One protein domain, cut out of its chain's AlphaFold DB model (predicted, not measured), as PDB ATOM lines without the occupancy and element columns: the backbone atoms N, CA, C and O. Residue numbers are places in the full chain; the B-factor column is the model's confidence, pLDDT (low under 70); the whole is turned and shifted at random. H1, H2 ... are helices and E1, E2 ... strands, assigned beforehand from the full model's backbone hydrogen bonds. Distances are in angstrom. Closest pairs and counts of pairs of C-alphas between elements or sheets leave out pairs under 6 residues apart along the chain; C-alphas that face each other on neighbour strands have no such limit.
ATOM      1  N   GLN A   2     108.571  75.316  76.400       89.69
ATOM      2  CA  GLN A   2     109.333  76.525  76.724       89.69
ATOM      3  C   GLN A   2     108.442  77.760  76.735       89.69
ATOM      4  O   GLN A   2     107.547  77.888  75.901       89.69
ATOM      5  N   GLY A   3     108.689  78.664  77.681       92.62
ATOM      6  CA  GLY A   3     107.906  79.887  77.795       92.62
ATOM      7  C   GLY A   3     108.515  80.941  78.707       92.62
ATOM      8  O   GLY A   3     109.361  80.631  79.548       92.62
ATOM      9  N   TYR A   4     108.067  82.186  78.548       94.69
ATOM     10  CA  TYR A   4     108.456  83.313  79.399       94.69
ATOM     11  C   TYR A   4     107.392  83.606  80.452       94.69
ATOM     12  O   TYR A   4     106.205  83.684  80.142       94.69
ATOM     13  N   ILE A   5     107.809  83.849  81.696       93.81
ATOM     14  CA  ILE A   5     106.900  84.319  82.746       93.81
ATOM     15  C   ILE A   5     106.547  85.787  82.493       93.81
ATOM     16  O   ILE A   5     107.390  86.670  82.660       93.81
ATOM     17  N   LEU A   6     105.283  86.050  82.172       95.38
ATOM     18  CA  LEU A   6     104.746  87.394  81.957       95.38
ATOM     19  C   LEU A   6     104.176  88.028  83.227       95.38
ATOM     20  O   LEU A   6     104.158  89.250  83.358       95.38
ATOM     21  N   LYS A   7     103.702  87.212  84.172       93.19
ATOM     22  CA  LYS A   7     103.097  87.690  85.423       93.19
ATOM     23  C   LYS A   7     103.279  86.672  86.539       93.19
ATOM     24  O   LYS A   7     103.241  85.470  86.299       93.19
ATOM     25  N   THR A   8     103.418  87.161  87.769       90.69
ATOM     26  CA  THR A   8     103.437  86.341  88.987       90.69
ATOM     27  C   THR A   8     102.533  86.967  90.043       90.69
ATOM     28  O   THR A   8     102.687  88.152  90.338       90.69
ATOM     29  N   ASN A   9     101.642  86.188  90.648       88.44
ATOM     30  CA  ASN A   9     100.822  86.603  91.785       88.44
ATOM     31  C   ASN A   9     101.125  85.685  92.968       88.44
ATOM     32  O   ASN A   9     101.040  84.466  92.831       88.44
ATOM     33  N   ARG A  10     101.471  86.262  94.120       85.00
ATOM     34  CA  ARG A  10     101.648  85.492  95.357       85.00
ATOM     35  C   ARG A  10     100.290  85.064  95.890       85.00
ATOM     36  O   ARG A  10      99.378  85.886  95.936       85.00
ATOM     37  N   VAL A  11     100.177  83.799  96.283       82.12
ATOM     38  CA  VAL A  11      98.947  83.251  96.868       82.12
ATOM     39  C   VAL A  11      99.110  83.088  98.373       82.12
ATOM     40  O   VAL A  11      98.455  83.791  99.137       82.12
ATOM     41  N   LYS A  12      99.998  82.187  98.803       73.62
ATOM     42  CA  LYS A  12     100.274  81.903 100.212       73.62
ATOM     43  C   LYS A  12     101.698  81.369 100.354       73.62
ATOM     44  O   LYS A  12     102.145  80.623  99.494       73.62
ATOM     45  N   ASP A  13     102.393  81.762 101.418       77.69
ATOM     46  CA  ASP A  13     103.789  81.388 101.669       77.69
ATOM     47  C   ASP A  13     104.696  81.694 100.457       77.69
ATOM     48  O   ASP A  13     104.792  82.856 100.044       77.69
ATOM     49  N   GLU A  14     105.357  80.687  99.882       72.94
ATOM     50  CA  GLU A  14     106.172  80.838  98.670       72.94
ATOM     51  C   GLU A  14     105.376  80.597  97.369       72.94
ATOM     52  O   GLU A  14     105.872  80.935  96.295       72.94
ATOM     53  N   ASP A  15     104.135  80.102  97.432       78.81
ATOM     54  CA  ASP A  15     103.348  79.688  96.262       78.81
ATOM     55  C   ASP A  15     102.946  80.852  95.343       78.81
ATOM     56  O   ASP A  15     102.563  81.949  95.778       78.81
ATOM     57  N   LEU A  16     102.980  80.585  94.032       84.25
ATOM     58  CA  LEU A  16     102.724  81.572  92.983       84.25
ATOM     59  C   LEU A  16     101.700  81.067  91.967       84.25
ATOM     60  O   LEU A  16     101.800  79.951  91.476       84.25
ATOM     61  N   ILE A  17     100.799  81.942  91.532       87.38
ATOM     62  CA  ILE A  17     100.126  81.803  90.235       87.38
ATOM     63  C   ILE A  17     100.972  82.536  89.207       87.38
ATOM     64  O   ILE A  17     101.246  83.730  89.375       87.38
ATOM     65  N   VAL A  18     101.376  81.853  88.141       88.88
ATOM     66  CA  VAL A  18     102.206  82.441  87.090       88.88
ATOM     67  C   VAL A  18     101.536  82.349  85.733       88.88
ATOM     68  O   VAL A  18     100.947  81.332  85.386       88.88
ATOM     69  N   THR A  19     101.633  83.431  84.970       92.38
ATOM     70  CA  THR A  19     101.180  83.481  83.580       92.38
ATOM     71  C   THR A  19     102.399  83.350  82.682       92.38
ATOM     72  O   THR A  19     103.341  84.136  82.814       92.38
ATOM     73  N   ILE A  20     102.391  82.351  81.806       93.19
ATOM     74  CA  ILE A  20     103.498  81.982  80.928       93.19
ATOM     75  C   ILE A  20     103.017  82.056  79.484       93.19
ATOM     76  O   ILE A  20     101.985  81.478  79.154       93.19
ATOM     77  N   ILE A  21     103.781  82.741  78.638       95.94
ATOM     78  CA  ILE A  21     103.596  82.720  77.184       95.94
ATOM     79  C   ILE A  21     104.468  81.626  76.572       95.94
ATOM     80  O   ILE A  21     105.671  81.576  76.844       95.94
ATOM     81  N   THR A  22     103.869  80.759  75.764       95.12
ATOM     82  CA  THR A  22     104.549  79.780  74.904       95.12
ATOM     83  C   THR A  22     104.365  80.185  73.443       95.12
ATOM     84  O   THR A  22     103.887  81.278  73.156       95.12
ATOM     85  N   LYS A  23     104.783  79.327  72.509       95.81
ATOM     86  CA  LYS A  23     104.686  79.587  71.068       95.81
ATOM     87  C   LYS A  23     103.259  79.813  70.569       95.81
ATOM     88  O   LYS A  23     103.075  80.529  69.605       95.81
ATOM     89  N   ASP A  24     102.282  79.182  71.185       95.44
ATOM     90  CA  ASP A  24     100.929  79.033  70.652       95.44
ATOM     91  C   ASP A  24      99.846  79.379  71.676       95.44
ATOM     92  O   ASP A  24      98.673  79.512  71.333       95.44
ATOM     93  N   GLU A  25     100.223  79.566  72.941       95.00
ATOM     94  CA  GLU A  25      99.265  79.802  74.008       95.00
ATOM     95  C   GLU A  25      99.818  80.643  75.161       95.00
ATOM     96  O   GLU A  25     101.025  80.817  75.364       95.00
ATOM     97  N   ILE A  26      98.891  81.159  75.962       94.06
ATOM     98  CA  ILE A  26      99.162  81.784  77.249       94.06
ATOM     99  C   ILE A  26      98.517  80.928  78.325       94.06
ATOM    100  O   ILE A  26      97.297  80.819  78.429       94.06
ATOM    101  N   LYS A  27      99.351  80.356  79.188       90.81
ATOM    102  CA  LYS A  27      98.899  79.531  80.305       90.81
ATOM    103  C   LYS A  27      98.971  80.307  81.603       90.81
ATOM    104  O   LYS A  27      99.980  80.943  81.894       90.81
ATOM    105  N   THR A  28      97.941  80.192  82.435       89.12
ATOM    106  CA  THR A  28      98.010  80.610  83.840       89.12
ATOM    107  C   THR A  28      98.008  79.373  84.720       89.12
ATOM    108  O   THR A  28      97.047  78.613  84.731       89.12
ATOM    109  N   VAL A  29      99.113  79.167  85.429       85.94
ATOM    110  CA  VAL A  29      99.426  77.916  86.115       85.94
ATOM    111  C   VAL A  29      99.740  78.177  87.584       85.94
ATOM    112  O   VAL A  29     100.329  79.203  87.933       85.94
ATOM    113  N   TYR A  30      99.340  77.256  88.460       82.81
ATOM    114  CA  TYR A  30      99.675  77.319  89.881       82.81
ATOM    115  C   TYR A  30     100.995  76.598  90.146       82.81
ATOM    116  O   TYR A  30     101.136  75.426  89.812       82.81
ATOM    117  N   ARG A  31     101.944  77.286  90.777       74.12
ATOM    118  CA  ARG A  31     103.226  76.736  91.209       74.12
ATOM    119  C   ARG A  31     103.250  76.597  92.725       74.12
ATOM    120  O   ARG A  31     103.248  77.603  93.435       74.12
ATOM    121  N   PHE A  32     103.403  75.357  93.173       68.06
ATOM    122  CA  PHE A  32     103.704  75.023  94.560       68.06
ATOM    123  C   PHE A  32     105.216  75.118  94.826       68.06
ATOM    124  O   PHE A  32     106.015  74.569  94.059       68.06
ATOM    125  N   TYR A  33     105.630  75.805  95.887       65.31
ATOM    126  CA  TYR A  33     107.019  75.841  96.341       65.31
ATOM    127  C   TYR A  33     107.256  74.795  97.435       65.31
ATOM    128  O   TYR A  33     106.782  74.897  98.560       65.31
ATOM    129  N   GLY A  34     108.058  73.785  97.102       59.16
ATOM    130  CA  GLY A  34     108.744  72.927  98.071       59.16
ATOM    131  C   GLY A  34     110.199  73.361  98.296       59.16
ATOM    132  O   GLY A  34     110.784  74.075  97.483       59.16
ATOM    133  N   THR A  35     110.835  72.847  99.351       45.06
ATOM    134  CA  THR A  35     112.197  73.205  99.822       45.06
ATOM    135  C   THR A  35     113.356  72.935  98.844       45.06
ATOM    136  O   THR A  35     114.512  73.179  99.185       45.06
ATOM    137  N   ARG A  36     113.085  72.428  97.632       55.72
ATOM    138  CA  ARG A  36     114.089  72.048  96.619       55.72
ATOM    139  C   ARG A  36     113.871  72.667  95.233       55.72
ATOM    140  O   ARG A  36     114.587  72.303  94.305       55.72
ATOM    141  N   HIS A  37     112.911  73.577  95.062       60.34
ATOM    142  CA  HIS A  37     112.637  74.165  93.748       60.34
ATOM    143  C   HIS A  37     113.412  75.468  93.523       60.34
ATOM    144  O   HIS A  37     113.526  76.308  94.414       60.34
ATOM    145  N   SER A  38     113.918  75.660  92.301       60.44
ATOM    146  CA  SER A  38     114.557  76.909  91.873       60.44
ATOM    147  C   SER A  38     113.598  78.089  92.037       60.44
ATOM    148  O   SER A  38     112.413  77.980  91.714       60.44
ATOM    149  N   LYS A  39     114.088  79.241  92.505       69.94
ATOM    150  CA  LYS A  39     113.276  80.465  92.549       69.94
ATOM    151  C   LYS A  39     112.994  80.927  91.122       69.94
ATOM    152  O   LYS A  39     113.929  81.187  90.369       69.94
ATOM    153  N   ILE A  40     111.719  81.026  90.755       78.88
ATOM    154  CA  ILE A  40     111.322  81.667  89.499       78.88
ATOM    155  C   ILE A  40     111.011  83.132  89.720       78.88
ATOM    156  O   ILE A  40     110.562  83.540  90.792       78.88
ATOM    157  N   GLN A  41     111.209  83.912  88.670       85.25
ATOM    158  CA  GLN A  41     110.944  85.333  88.682       85.25
ATOM    159  C   GLN A  41     110.298  85.751  87.365       85.25
ATOM    160  O   GLN A  41     110.445  85.102  86.329       85.25
ATOM    161  N   LEU A  42     109.574  86.864  87.430       91.06
ATOM    162  CA  LEU A  42     109.075  87.580  86.270       91.06
ATOM    163  C   LEU A  42     110.167  87.745  85.197       91.06
ATOM    164  O   LEU A  42     111.305  88.116  85.503       91.06
ATOM    165  N   GLY A  43     109.802  87.485  83.944       92.06
ATOM    166  CA  GLY A  43     110.679  87.589  82.782       92.06
ATOM    167  C   GLY A  43     111.612  86.397  82.560       92.06
ATOM    168  O   GLY A  43     112.369  86.397  81.589       92.06
ATOM    169  N   PHE A  44     111.591  85.375  83.416       91.06
ATOM    170  CA  PHE A  44     112.415  84.188  83.190       91.06
ATOM    171  C   PHE A  44     111.811  83.323  82.081       91.06
ATOM    172  O   PHE A  44     110.596  83.122  82.040       91.06
ATOM    173  N   LYS A  45     112.678  82.800  81.213       92.12
ATOM    174  CA  LYS A  45     112.396  81.734  80.258       92.12
ATOM    175  C   LYS A  45     112.642  80.400  80.943       92.12
ATOM    176  O   LYS A  45     113.721  80.170  81.496       92.12
ATOM    177  N   LEU A  46     111.650  79.528  80.897       86.50
ATOM    178  CA  LEU A  46     111.673  78.237  81.566       86.50
ATOM    179  C   LEU A  46     111.390  77.130  80.567       86.50
ATOM    180  O   LEU A  46     110.592  77.323  79.652       86.50
ATOM    181  N   ASP A  47     111.993  75.970  80.803       85.38
ATOM    182  CA  ASP A  47     111.422  74.703  80.360       85.38
ATOM    183  C   ASP A  47     110.538  74.146  81.482       85.38
ATOM    184  O   ASP A  47     110.936  74.154  82.653       85.38
ATOM    185  N   PHE A  48     109.317  73.745  81.144       81.38
ATOM    186  CA  PHE A  48     108.303  73.324  82.103       81.38
ATOM    187  C   PHE A  48     107.321  72.308  81.525       81.38
ATOM    188  O   PHE A  48     107.070  72.259  80.320       81.38
ATOM    189  N   GLU A  49     106.717  71.532  82.412       81.31
ATOM    190  CA  GLU A  49     105.635  70.605  82.103       81.31
ATOM    191  C   GLU A  49     104.394  71.000  82.903       81.31
ATOM    192  O   GLU A  49     104.481  71.662  83.939       81.31
ATOM    193  N   VAL A  50     103.226  70.636  82.389       77.00
ATOM    194  CA  VAL A  50     101.939  70.919  83.019       77.00
ATOM    195  C   VAL A  50     101.257  69.585  83.283       77.00
ATOM    196  O   VAL A  50     101.037  68.818  82.353       77.00
ATOM    197  N   THR A  51     100.944  69.305  84.547       71.81
ATOM    198  CA  THR A  51     100.219  68.102  84.977       71.81
ATOM    199  C   THR A  51      98.815  68.462  85.467       71.81
ATOM    200  O   THR A  51      98.583  69.574  85.948       71.81
ATOM    201  N   ASP A  52      97.884  67.508  85.367       61.75
ATOM    202  CA  ASP A  52      96.437  67.728  85.543       61.75
ATOM    203  C   ASP A  52      96.002  68.198  86.941       61.75
ATOM    204  O   ASP A  52      94.934  68.787  87.086       61.75
ATOM    205  N   THR A  53      96.791  67.942  87.989       54.19
ATOM    206  CA  THR A  53      96.345  68.139  89.383       54.19
ATOM    207  C   THR A  53      97.113  69.187  90.171       54.19
ATOM    208  O   THR A  53      96.588  69.672  91.163       54.19
ATOM    209  N   ASN A  54      98.318  69.564  89.750       52.41
ATOM    210  CA  ASN A  54      99.129  70.623  90.348       52.41
ATOM    211  C   ASN A  54     100.249  70.916  89.361       52.41
ATOM    212  O   ASN A  54     101.143  70.088  89.221       52.41
ATOM    213  N   MET A  55     100.186  72.054  88.668       53.03
ATOM    214  CA  MET A  55     101.082  72.385  87.559       53.03
ATOM    215  C   MET A  55     102.529  72.571  88.041       53.03
ATOM    216  O   MET A  55     103.013  73.673  88.307       53.03
ATOM    217  N   LEU A  56     103.225  71.446  88.185       53.09
ATOM    218  CA  LEU A  56     104.617  71.374  88.581       53.09
ATOM    219  C   LEU A  56     105.464  71.884  87.426       53.09
ATOM    220  O   LEU A  56     105.836  71.140  86.524       53.09
ATOM    221  N   ILE A  57     105.837  73.158  87.498       53.19
ATOM    222  CA  ILE A  57     106.957  73.671  86.724       53.19
ATOM    223  C   ILE A  57     108.207  72.950  87.240       53.19
ATOM    224  O   ILE A  57     108.860  73.415  88.181       53.19
ATOM    225  N   ASN A  58     108.532  71.796  86.657       53.44
ATOM    226  CA  ASN A  58     109.800  71.128  86.896       53.44
ATOM    227  C   ASN A  58     110.878  71.949  86.183       53.44
ATOM    228  O   ASN A  58     111.260  71.676  85.050       53.44
ATOM    229  N   THR A  59     111.278  73.059  86.811       53.72
ATOM    230  CA  THR A  59     112.310  73.956  86.296       53.72
ATOM    231  C   THR A  59     113.645  73.243  86.387       53.72
ATOM    232  O   THR A  59     114.397  73.472  87.335       53.72
ATOM    233  N   ASN A  60     113.949  72.384  85.421       50.50
ATOM    234  CA  ASN A  60     115.287  71.822  85.327       50.50
ATOM    235  C   ASN A  60     116.281  72.936  84.955       50.50
ATOM    236  O   ASN A  60     117.387  72.957  85.487       50.50
ATOM    237  N   HIS A  61     115.871  73.925  84.140       63.28
ATOM    238  CA  HIS A  61     116.771  74.974  83.649       63.28
ATOM    239  C   HIS A  61     116.079  76.337  83.446       63.28
ATOM    240  O   HIS A  61     115.020  76.432  82.828       63.28
ATOM    241  N   ILE A  62     116.711  77.405  83.947       68.81
ATOM    242  CA  ILE A  62     116.445  78.788  83.520       68.81
ATOM    243  C   ILE A  62     117.214  78.993  82.212       68.81
ATOM    244  O   ILE A  62     118.419  78.747  82.175       68.81
ATOM    245  N   LEU A  63     116.524  79.407  81.149       78.94
ATOM    246  CA  LEU A  63     117.071  79.454  79.784       78.94
ATOM    247  C   LEU A  63     117.476  80.863  79.324       78.94
ATOM    248  O   LEU A  63     117.870  81.049  78.175       78.94
ATOM    249  N   ASN A  64     117.356  81.873  80.186       81.62
ATOM    250  CA  ASN A  64     117.817  83.224  79.876       81.62
ATOM    251  C   ASN A  64     119.340  83.258  79.716       81.62
ATOM    252  O   ASN A  64     120.071  82.523  80.379       81.62
ATOM    253  N   GLY A  65     119.829  84.194  78.908       80.00
ATOM    254  CA  GLY A  65     121.255  84.474  78.875       80.00
ATOM    255  C   GLY A  65     121.734  85.343  80.049       80.00
ATOM    256  O   GLY A  65     120.954  85.899  80.822       80.00
ATOM    257  N   SER A  66     123.056  85.512  80.135       85.38
ATOM    258  CA  SER A  66     123.773  86.336  81.120       85.38
ATOM    259  C   SER A  66     123.294  87.785  81.318       85.38
ATOM    260  O   SER A  66     123.585  88.347  82.372       85.38
ATOM    261  N   TRP A  67     122.548  88.405  80.387       88.81
ATOM    262  CA  TRP A  67     122.009  89.764  80.588       88.81
ATOM    263  C   TRP A  67     121.077  89.843  81.800       88.81
ATOM    264  O   TRP A  67     120.886  90.915  82.362       88.81
ATOM    265  N   ILE A  68     120.536  88.705  82.245       87.88
ATOM    266  CA  ILE A  68     119.669  88.621  83.419       87.88
ATOM    267  C   ILE A  68     120.370  89.039  84.721       87.88
ATOM    268  O   ILE A  68     119.706  89.398  85.689       87.88
ATOM    269  N   PHE A  69     121.706  89.003  84.754       88.88
ATOM    270  CA  PHE A  69     122.496  89.448  85.901       88.88
ATOM    271  C   PHE A  69     122.697  90.970  85.927       88.88
ATOM    272  O   PHE A  69     123.019  91.525  86.980       88.88
ATOM    273  N   ASP A  70     122.479  91.659  84.801       93.00
ATOM    274  CA  ASP A  70     122.458  93.116  84.771       93.00
ATOM    275  C   ASP A  70     121.113  93.629  85.298       93.00
ATOM    276  O   ASP A  70     120.057  93.454  84.688       93.00
ATOM    277  N   ARG A  71     121.151  94.280  86.465       92.75
ATOM    278  CA  ARG A  71     119.940  94.712  87.179       92.75
ATOM    279  C   ARG A  71     119.086  95.679  86.361       92.75
ATOM    280  O   ARG A  71     117.862  95.603  86.431       92.75
ATOM    281  N   GLN A  72     119.715  96.578  85.608       93.50
ATOM    282  CA  GLN A  72     119.004  97.570  84.806       93.50
ATOM    283  C   GLN A  72     118.287  96.908  83.625       93.50
ATOM    284  O   GLN A  72     117.102  97.156  83.403       93.50
ATOM    285  N   THR A  73     118.980  96.031  82.907       95.38
ATOM    286  CA  THR A  73     118.437  95.266  81.782       95.38
ATOM    287  C   THR A  73     117.313  94.349  82.239       95.38
ATOM    288  O   THR A  73     116.242  94.357  81.634       95.38
ATOM    289  N   LEU A  74     117.506  93.625  83.346       94.19
ATOM    290  CA  LEU A  74     116.469  92.776  83.924       94.19
ATOM    291  C   LEU A  74     115.223  93.583  84.303       94.19
ATOM    292  O   LEU A  74     114.112  93.158  84.001       94.19
ATOM    293  N   TYR A  75     115.394  94.747  84.933       94.81
ATOM    294  CA  TYR A  75     114.270  95.607  85.299       94.81
ATOM    295  C   TYR A  75     113.475  96.060  84.067       94.81
ATOM    296  O   TYR A  75     112.255  95.906  84.037       94.81
ATOM    297  N   ILE A  76     114.162  96.557  83.035       95.50
ATOM    298  CA  ILE A  76     113.547  97.012  81.780       95.50
ATOM    299  C   ILE A  76     112.804  95.856  81.090       95.50
ATOM    300  O   ILE A  76     111.650  96.000  80.686       95.50
ATOM    301  N   TRP A  77     113.425  94.678  81.027       96.25
ATOM    302  CA  TRP A  77     112.804  93.464  80.502       96.25
ATOM    303  C   TRP A  77     111.545  93.059  81.284       96.25
ATOM    304  O   TRP A  77     110.517  92.727  80.699       96.25
ATOM    305  N   GLN A  78     111.584  93.126  82.614       95.12
ATOM    306  CA  GLN A  78     110.431  92.804  83.454       95.12
ATOM    307  C   GLN A  78     109.264  93.773  83.240       95.12
ATOM    308  O   GLN A  78     108.114  93.331  83.242       95.12
ATOM    309  N   GLN A  79     109.537  95.063  83.005       94.56
ATOM    310  CA  GLN A  79     108.486  96.017  82.635       94.56
ATOM    311  C   GLN A  79     107.826  95.629  81.309       94.56
ATOM    312  O   GLN A  79     106.596  95.618  81.231       94.56
ATOM    313  N   LEU A  80     108.616  95.231  80.302       95.62
ATOM    314  CA  LEU A  80     108.081  94.707  79.043       95.62
ATOM    315  C   LEU A  80     107.159  93.512  79.292       95.62
ATOM    316  O   LEU A  80     106.022  93.535  78.831       95.62
ATOM    317  N   CYS A  81     107.600  92.511  80.058       96.25
ATOM    318  CA  CYS A  81     106.787  91.334  80.373       96.25
ATOM    319  C   CYS A  81     105.446  91.704  81.032       96.25
ATOM    320  O   CYS A  81     104.412  91.141  80.670       96.25
ATOM    321  N   ILE A  82     105.437  92.682  81.945       94.38
ATOM    322  CA  ILE A  82     104.205  93.174  82.579       94.38
ATOM    323  C   ILE A  82     103.284  93.833  81.551       94.38
ATOM    324  O   ILE A  82     102.082  93.561  81.565       94.38
ATOM    325  N   MET A  83     103.807  94.693  80.673       94.44
ATOM    326  CA  MET A  83     103.009  95.328  79.615       94.44
ATOM    327  C   MET A  83     102.436  94.284  78.654       94.44
ATOM    328  O   MET A  83     101.233  94.295  78.401       94.44
ATOM    329  N   TYR A  84     103.254  93.314  78.241       95.12
ATOM    330  CA  TYR A  84     102.848  92.173  77.420       95.12
ATOM    331  C   TYR A  84     101.719  91.368  78.074       95.12
ATOM    332  O   TYR A  84     100.730  91.037  77.427       95.12
ATOM    333  N   SER A  85     101.816  91.116  79.387       94.88
ATOM    334  CA  SER A  85     100.785  90.389  80.142       94.88
ATOM    335  C   SER A  85      99.426  91.091  80.134       94.88
ATOM    336  O   SER A  85      98.391  90.431  80.147       94.88
ATOM    337  N   LYS A  86      99.425  92.431  80.144       94.44
ATOM    338  CA  LYS A  86      98.200  93.241  80.110       94.44
ATOM    339  C   LYS A  86      97.622  93.291  78.703       94.44
ATOM    340  O   LYS A  86      96.409  93.258  78.554       94.44
ATOM    341  N   HIS A  87      98.495  93.388  77.706       94.50
ATOM    342  CA  HIS A  87      98.127  93.454  76.299       94.50
ATOM    343  C   HIS A  87      97.442  92.178  75.815       94.50
ATOM    344  O   HIS A  87      96.394  92.240  75.188       94.50
ATOM    345  N   LEU A  88      97.985  91.021  76.192       94.69
ATOM    346  CA  LEU A  88      97.454  89.714  75.803       94.69
ATOM    347  C   LEU A  88      96.443  89.151  76.815       94.69
ATOM    348  O   LEU A  88      96.160  87.953  76.835       94.69
ATOM    349  N   PHE A  89      95.926  89.993  77.709       93.50
ATOM    350  CA  PHE A  89      95.016  89.547  78.754       93.50
ATOM    351  C   PHE A  89      93.720  88.984  78.156       93.50
ATOM    352  O   PHE A  89      93.049  89.640  77.365       93.50
ATOM    353  N   GLY A  90      93.342  87.782  78.594       90.75
ATOM    354  CA  GLY A  90      92.127  87.101  78.139       90.75
ATOM    355  C   GLY A  90      92.308  86.249  76.881       90.75
ATOM    356  O   GLY A  90      91.371  85.548  76.507       90.75
ATOM    357  N   LEU A  91      93.493  86.260  76.262       92.25
ATOM    358  CA  LEU A  91      93.842  85.338  75.182       92.25
ATOM    359  C   LEU A  91      94.382  84.034  75.773       92.25
ATOM    360  O   LEU A  91      95.238  84.063  76.657       92.25
ATOM    361  N   ASN A  92      93.882  82.904  75.274       88.56
ATOM    362  CA  ASN A  92      94.407  81.577  75.607       88.56
ATOM    363  C   ASN A  92      95.282  81.048  74.475       88.56
ATOM    364  O   ASN A  92      96.387  80.597  74.733       88.56
ATOM    365  N   GLU A  93      94.806  81.153  73.236       95.12
ATOM    366  CA  GLU A  93      95.558  80.832  72.024       95.12
ATOM    367  C   GLU A  93      96.113  82.125  71.424       95.12
ATOM    368  O   GLU A  93      95.438  83.161  71.424       95.12
ATOM    369  N   ILE A  94      97.349  82.074  70.940       95.50
ATOM    370  CA  ILE A  94      98.047  83.207  70.336       95.50
ATOM    371  C   ILE A  94      98.849  82.752  69.120       95.50
ATOM    372  O   ILE A  94      99.243  81.594  69.000       95.50
ATOM    373  N   GLU A  95      99.147  83.688  68.228       96.69
ATOM    374  CA  GLU A  95     100.073  83.437  67.128       96.69
ATOM    375  C   GLU A  95     101.535  83.421  67.606       96.69
ATOM    376  O   GLU A  95     101.931  84.185  68.494       96.69
ATOM    377  N   GLU A  96     102.374  82.614  66.941       96.88
ATOM    378  CA  GLU A  96     103.798  82.445  67.285       96.88
ATOM    379  C   GLU A  96     104.600  83.746  67.235       96.88
ATOM    380  O   GLU A  96     105.624  83.876  67.912       96.88
ATOM    381  N   PHE A  97     104.113  84.744  66.494       97.94
ATOM    382  CA  PHE A  97     104.693  86.080  66.466       97.94
ATOM    383  C   PHE A  97     104.937  86.638  67.874       97.94
ATOM    384  O   PHE A  97     106.041  87.098  68.167       97.94
ATOM    385  N   TYR A  98     103.947  86.557  68.770       97.56
ATOM    386  CA  TYR A  98     104.035  87.177  70.093       97.56
ATOM    387  C   TYR A  98     105.149  86.570  70.950       97.56
ATOM    388  O   TYR A  98     105.825  87.296  71.682       97.56
ATOM    389  N   TYR A  99     105.359  85.260  70.834       97.31
ATOM    390  CA  TYR A  99     106.454  84.548  71.482       97.31
ATOM    391  C   TYR A  99     107.805  84.863  70.827       97.31
ATOM    392  O   TYR A  99     108.771  85.210  71.511       97.31
ATOM    393  N   ASN A 100     107.868  84.795  69.496       97.88
ATOM    394  CA  ASN A 100     109.088  85.051  68.733       97.88
ATOM    395  C   ASN A 100     109.587  86.491  68.902       97.88
ATOM    396  O   ASN A 100     110.796  86.727  68.894       97.88
ATOM    397  N   LEU A 101     108.689  87.454  69.123       97.88
ATOM    398  CA  LEU A 101     109.074  88.820  69.449       97.88
ATOM    399  C   LEU A 101     109.898  88.874  70.745       97.88
ATOM    400  O   LEU A 101     110.951  89.511  70.780       97.88
ATOM    401  N   LEU A 102     109.468  88.166  71.794       97.00
ATOM    402  CA  LEU A 102     110.202  88.091  73.058       97.00
ATOM    403  C   LEU A 102     111.561  87.398  72.893       97.00
ATOM    404  O   LEU A 102     112.545  87.876  73.457       97.00
ATOM    405  N   GLU A 103     111.649  86.337  72.084       95.81
ATOM    406  CA  GLU A 103     112.931  85.697  71.742       95.81
ATOM    407  C   GLU A 103     113.881  86.683  71.042       95.81
ATOM    408  O   GLU A 103     115.046  86.834  71.425       95.81
ATOM    409  N   ASN A 104     113.379  87.413  70.046       95.44
ATOM    410  CA  ASN A 104     114.160  88.381  69.280       95.44
ATOM    411  C   ASN A 104     114.662  89.536  70.156       95.44
ATOM    412  O   ASN A 104     115.826  89.927  70.062       95.44
ATOM    413  N   ILE A 105     113.821  90.058  71.050       96.25
ATOM    414  CA  ILE A 105     114.228  91.075  72.027       96.25
ATOM    415  C   ILE A 105     115.287  90.480  72.963       96.25
ATOM    416  O   ILE A 105     116.371  91.046  73.111       96.25
ATOM    417  N   SER A 106     115.023  89.306  73.543       94.62
ATOM    418  CA  SER A 106     115.908  88.654  74.513       94.62
ATOM    419  C   SER A 106     117.317  88.396  73.969       94.62
ATOM    420  O   SER A 106     118.303  88.623  74.673       94.62
ATOM    421  N   THR A 107     117.440  87.981  72.706       93.06
ATOM    422  CA  THR A 107     118.744  87.751  72.058       93.06
ATOM    423  C   THR A 107     119.522  89.050  71.812       93.06
ATOM    424  O   THR A 107     120.752  89.064  71.925       93.06
ATOM    425  N   LYS A 108     118.827  90.157  71.522       94.44
ATOM    426  CA  LYS A 108     119.427  91.484  71.301       94.44
ATOM    427  C   LYS A 108     119.876  92.167  72.600       94.44
ATOM    428  O   LYS A 108     120.863  92.903  72.559       94.44
ATOM    429  N   LEU A 109     119.237  91.890  73.745       94.25
ATOM    430  CA  LEU A 109     119.587  92.485  75.052       94.25
ATOM    431  C   LEU A 109     121.045  92.242  75.478       94.25
ATOM    432  O   LEU A 109     121.605  93.020  76.239       94.25
ATOM    433  N   HIS A 110     121.694  91.200  74.957       86.31
ATOM    434  CA  HIS A 110     123.118  90.943  75.194       86.31
ATOM    435  C   HIS A 110     124.072  91.923  74.513       86.31
ATOM    436  O   HIS A 110     125.241  91.994  74.885       86.31
ATOM    437  N   LYS A 111     123.619  92.582  73.446       88.50
ATOM    438  CA  LYS A 111     124.493  93.257  72.481       88.50
ATOM    439  C   LYS A 111     124.255  94.759  72.413       88.50
ATOM    440  O   LYS A 111     125.060  95.462  71.813       88.50
ATOM    441  N   GLN A 112     123.139  95.239  72.951       89.69
ATOM    442  CA  GLN A 112     122.656  96.593  72.713       89.69
ATOM    443  C   GLN A 112     122.009  97.193  73.959       89.69
ATOM    444  O   GLN A 112     121.641  96.486  74.895       89.69
TER     445      GLN A 112
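AT A GLANCE: This is residues 2 to 112 of the 203 residues of the protein "Recombination protein RecO" of uncultured Campylobacterales bacterium (UniProt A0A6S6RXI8). A strongly twisted, curled sheet of four strands is covered on one face by two long helices, H2 and H3, side by side and running opposite ways, while the short helix H1 makes a corner at the start of H2. Two long stretches with no named element, residues 32 to 44 and 48 to 65, lead into and out of the short edge strand E4. The 111 printed residues hold E1, E2, E3, E4, H1, H2 and H3 in that order, of mixed class, and the sheet runs E3 E2 E1 E4, antiparallel throughout. The whole is compact, with a radius of gyration of the C-alphas of 13.6 A and spans of 41 by 30 by 21 A.

IN THESE COORDINATES: Find C-alpha 2 at (109.333, 76.525, 76.724); from there E1, residues 2 to 10, runs 22.1 A and bends by 65 degrees at residue 6. Next come E2, residues 16 to 21, 15.9 A long, and E3, residues 26 to 31, 15.4 A long. E4 is residues 45 to 47, and H1 is residues 66 to 69. Look for C-alpha 71 at (119.940, 94.712, 87.179), where H2, residues 71 to 87, begins its 24.4 A. H3, residues 96 to 108, covers 18.5 A and ends at C-alpha 108, (119.427, 91.484, 71.301).

HOW THE PARTS SIT: Start at the sheet. E1, E2 and E3 form a meander, each strand the antiparallel neighbour of the one before; E1 and E2 are a hairpin, as are E2 and E3. Look for N 6 and O 19 at 2.8 A between E1 and E2, and N 29 and O 18 at 2.8 A between E3 and E2. E4 makes it a Greek key, the fourth strand being antiparallel neighbour to the first: N 46 and O 3 are 2.9 A apart. The pairing is staggered, E1 meeting E4 over residues 2 to 4 and E2 over residues 4 to 10. H2 is on the sheet at a height of 8.0 A, over E2 and E1, and runs across the strands, at 87 degrees to E1 on the local plane; the closest C-alphas of E1 and H2, those of Leu 6 and Cys 81, are 4.7 A apart. H3 is on the sheet too, and together H2 and H3 make two layers with it, helices on one face of a sheet. The closest C-alphas of E2 and H3, those of Ile 21 and Tyr 99, are 6.6 A apart. H2 and H3 are near each other, with 7 pairs of C-alphas within 10 A. H1 is not on the sheet; it only just touches H2, only at the corner, with 3 pairs of C-alphas within 8 A, the closest those of Ile 68 and Leu 74 at 5.3 A. Every O i to N i+4 pair is within hydrogen-bond range in H2, 8 of 9 in H3, and H1 is too short for one.

THE WHOLE: The C-alphas farthest apart, of Thr 53 and Gln 112, are 42.2 A apart. The printed part has no cut. The links E3 to E4 and E4 to H1 are long. Mean pLDDT of the printed part is 84.8; residues 32 to 39 and 52 to 62 are under 70.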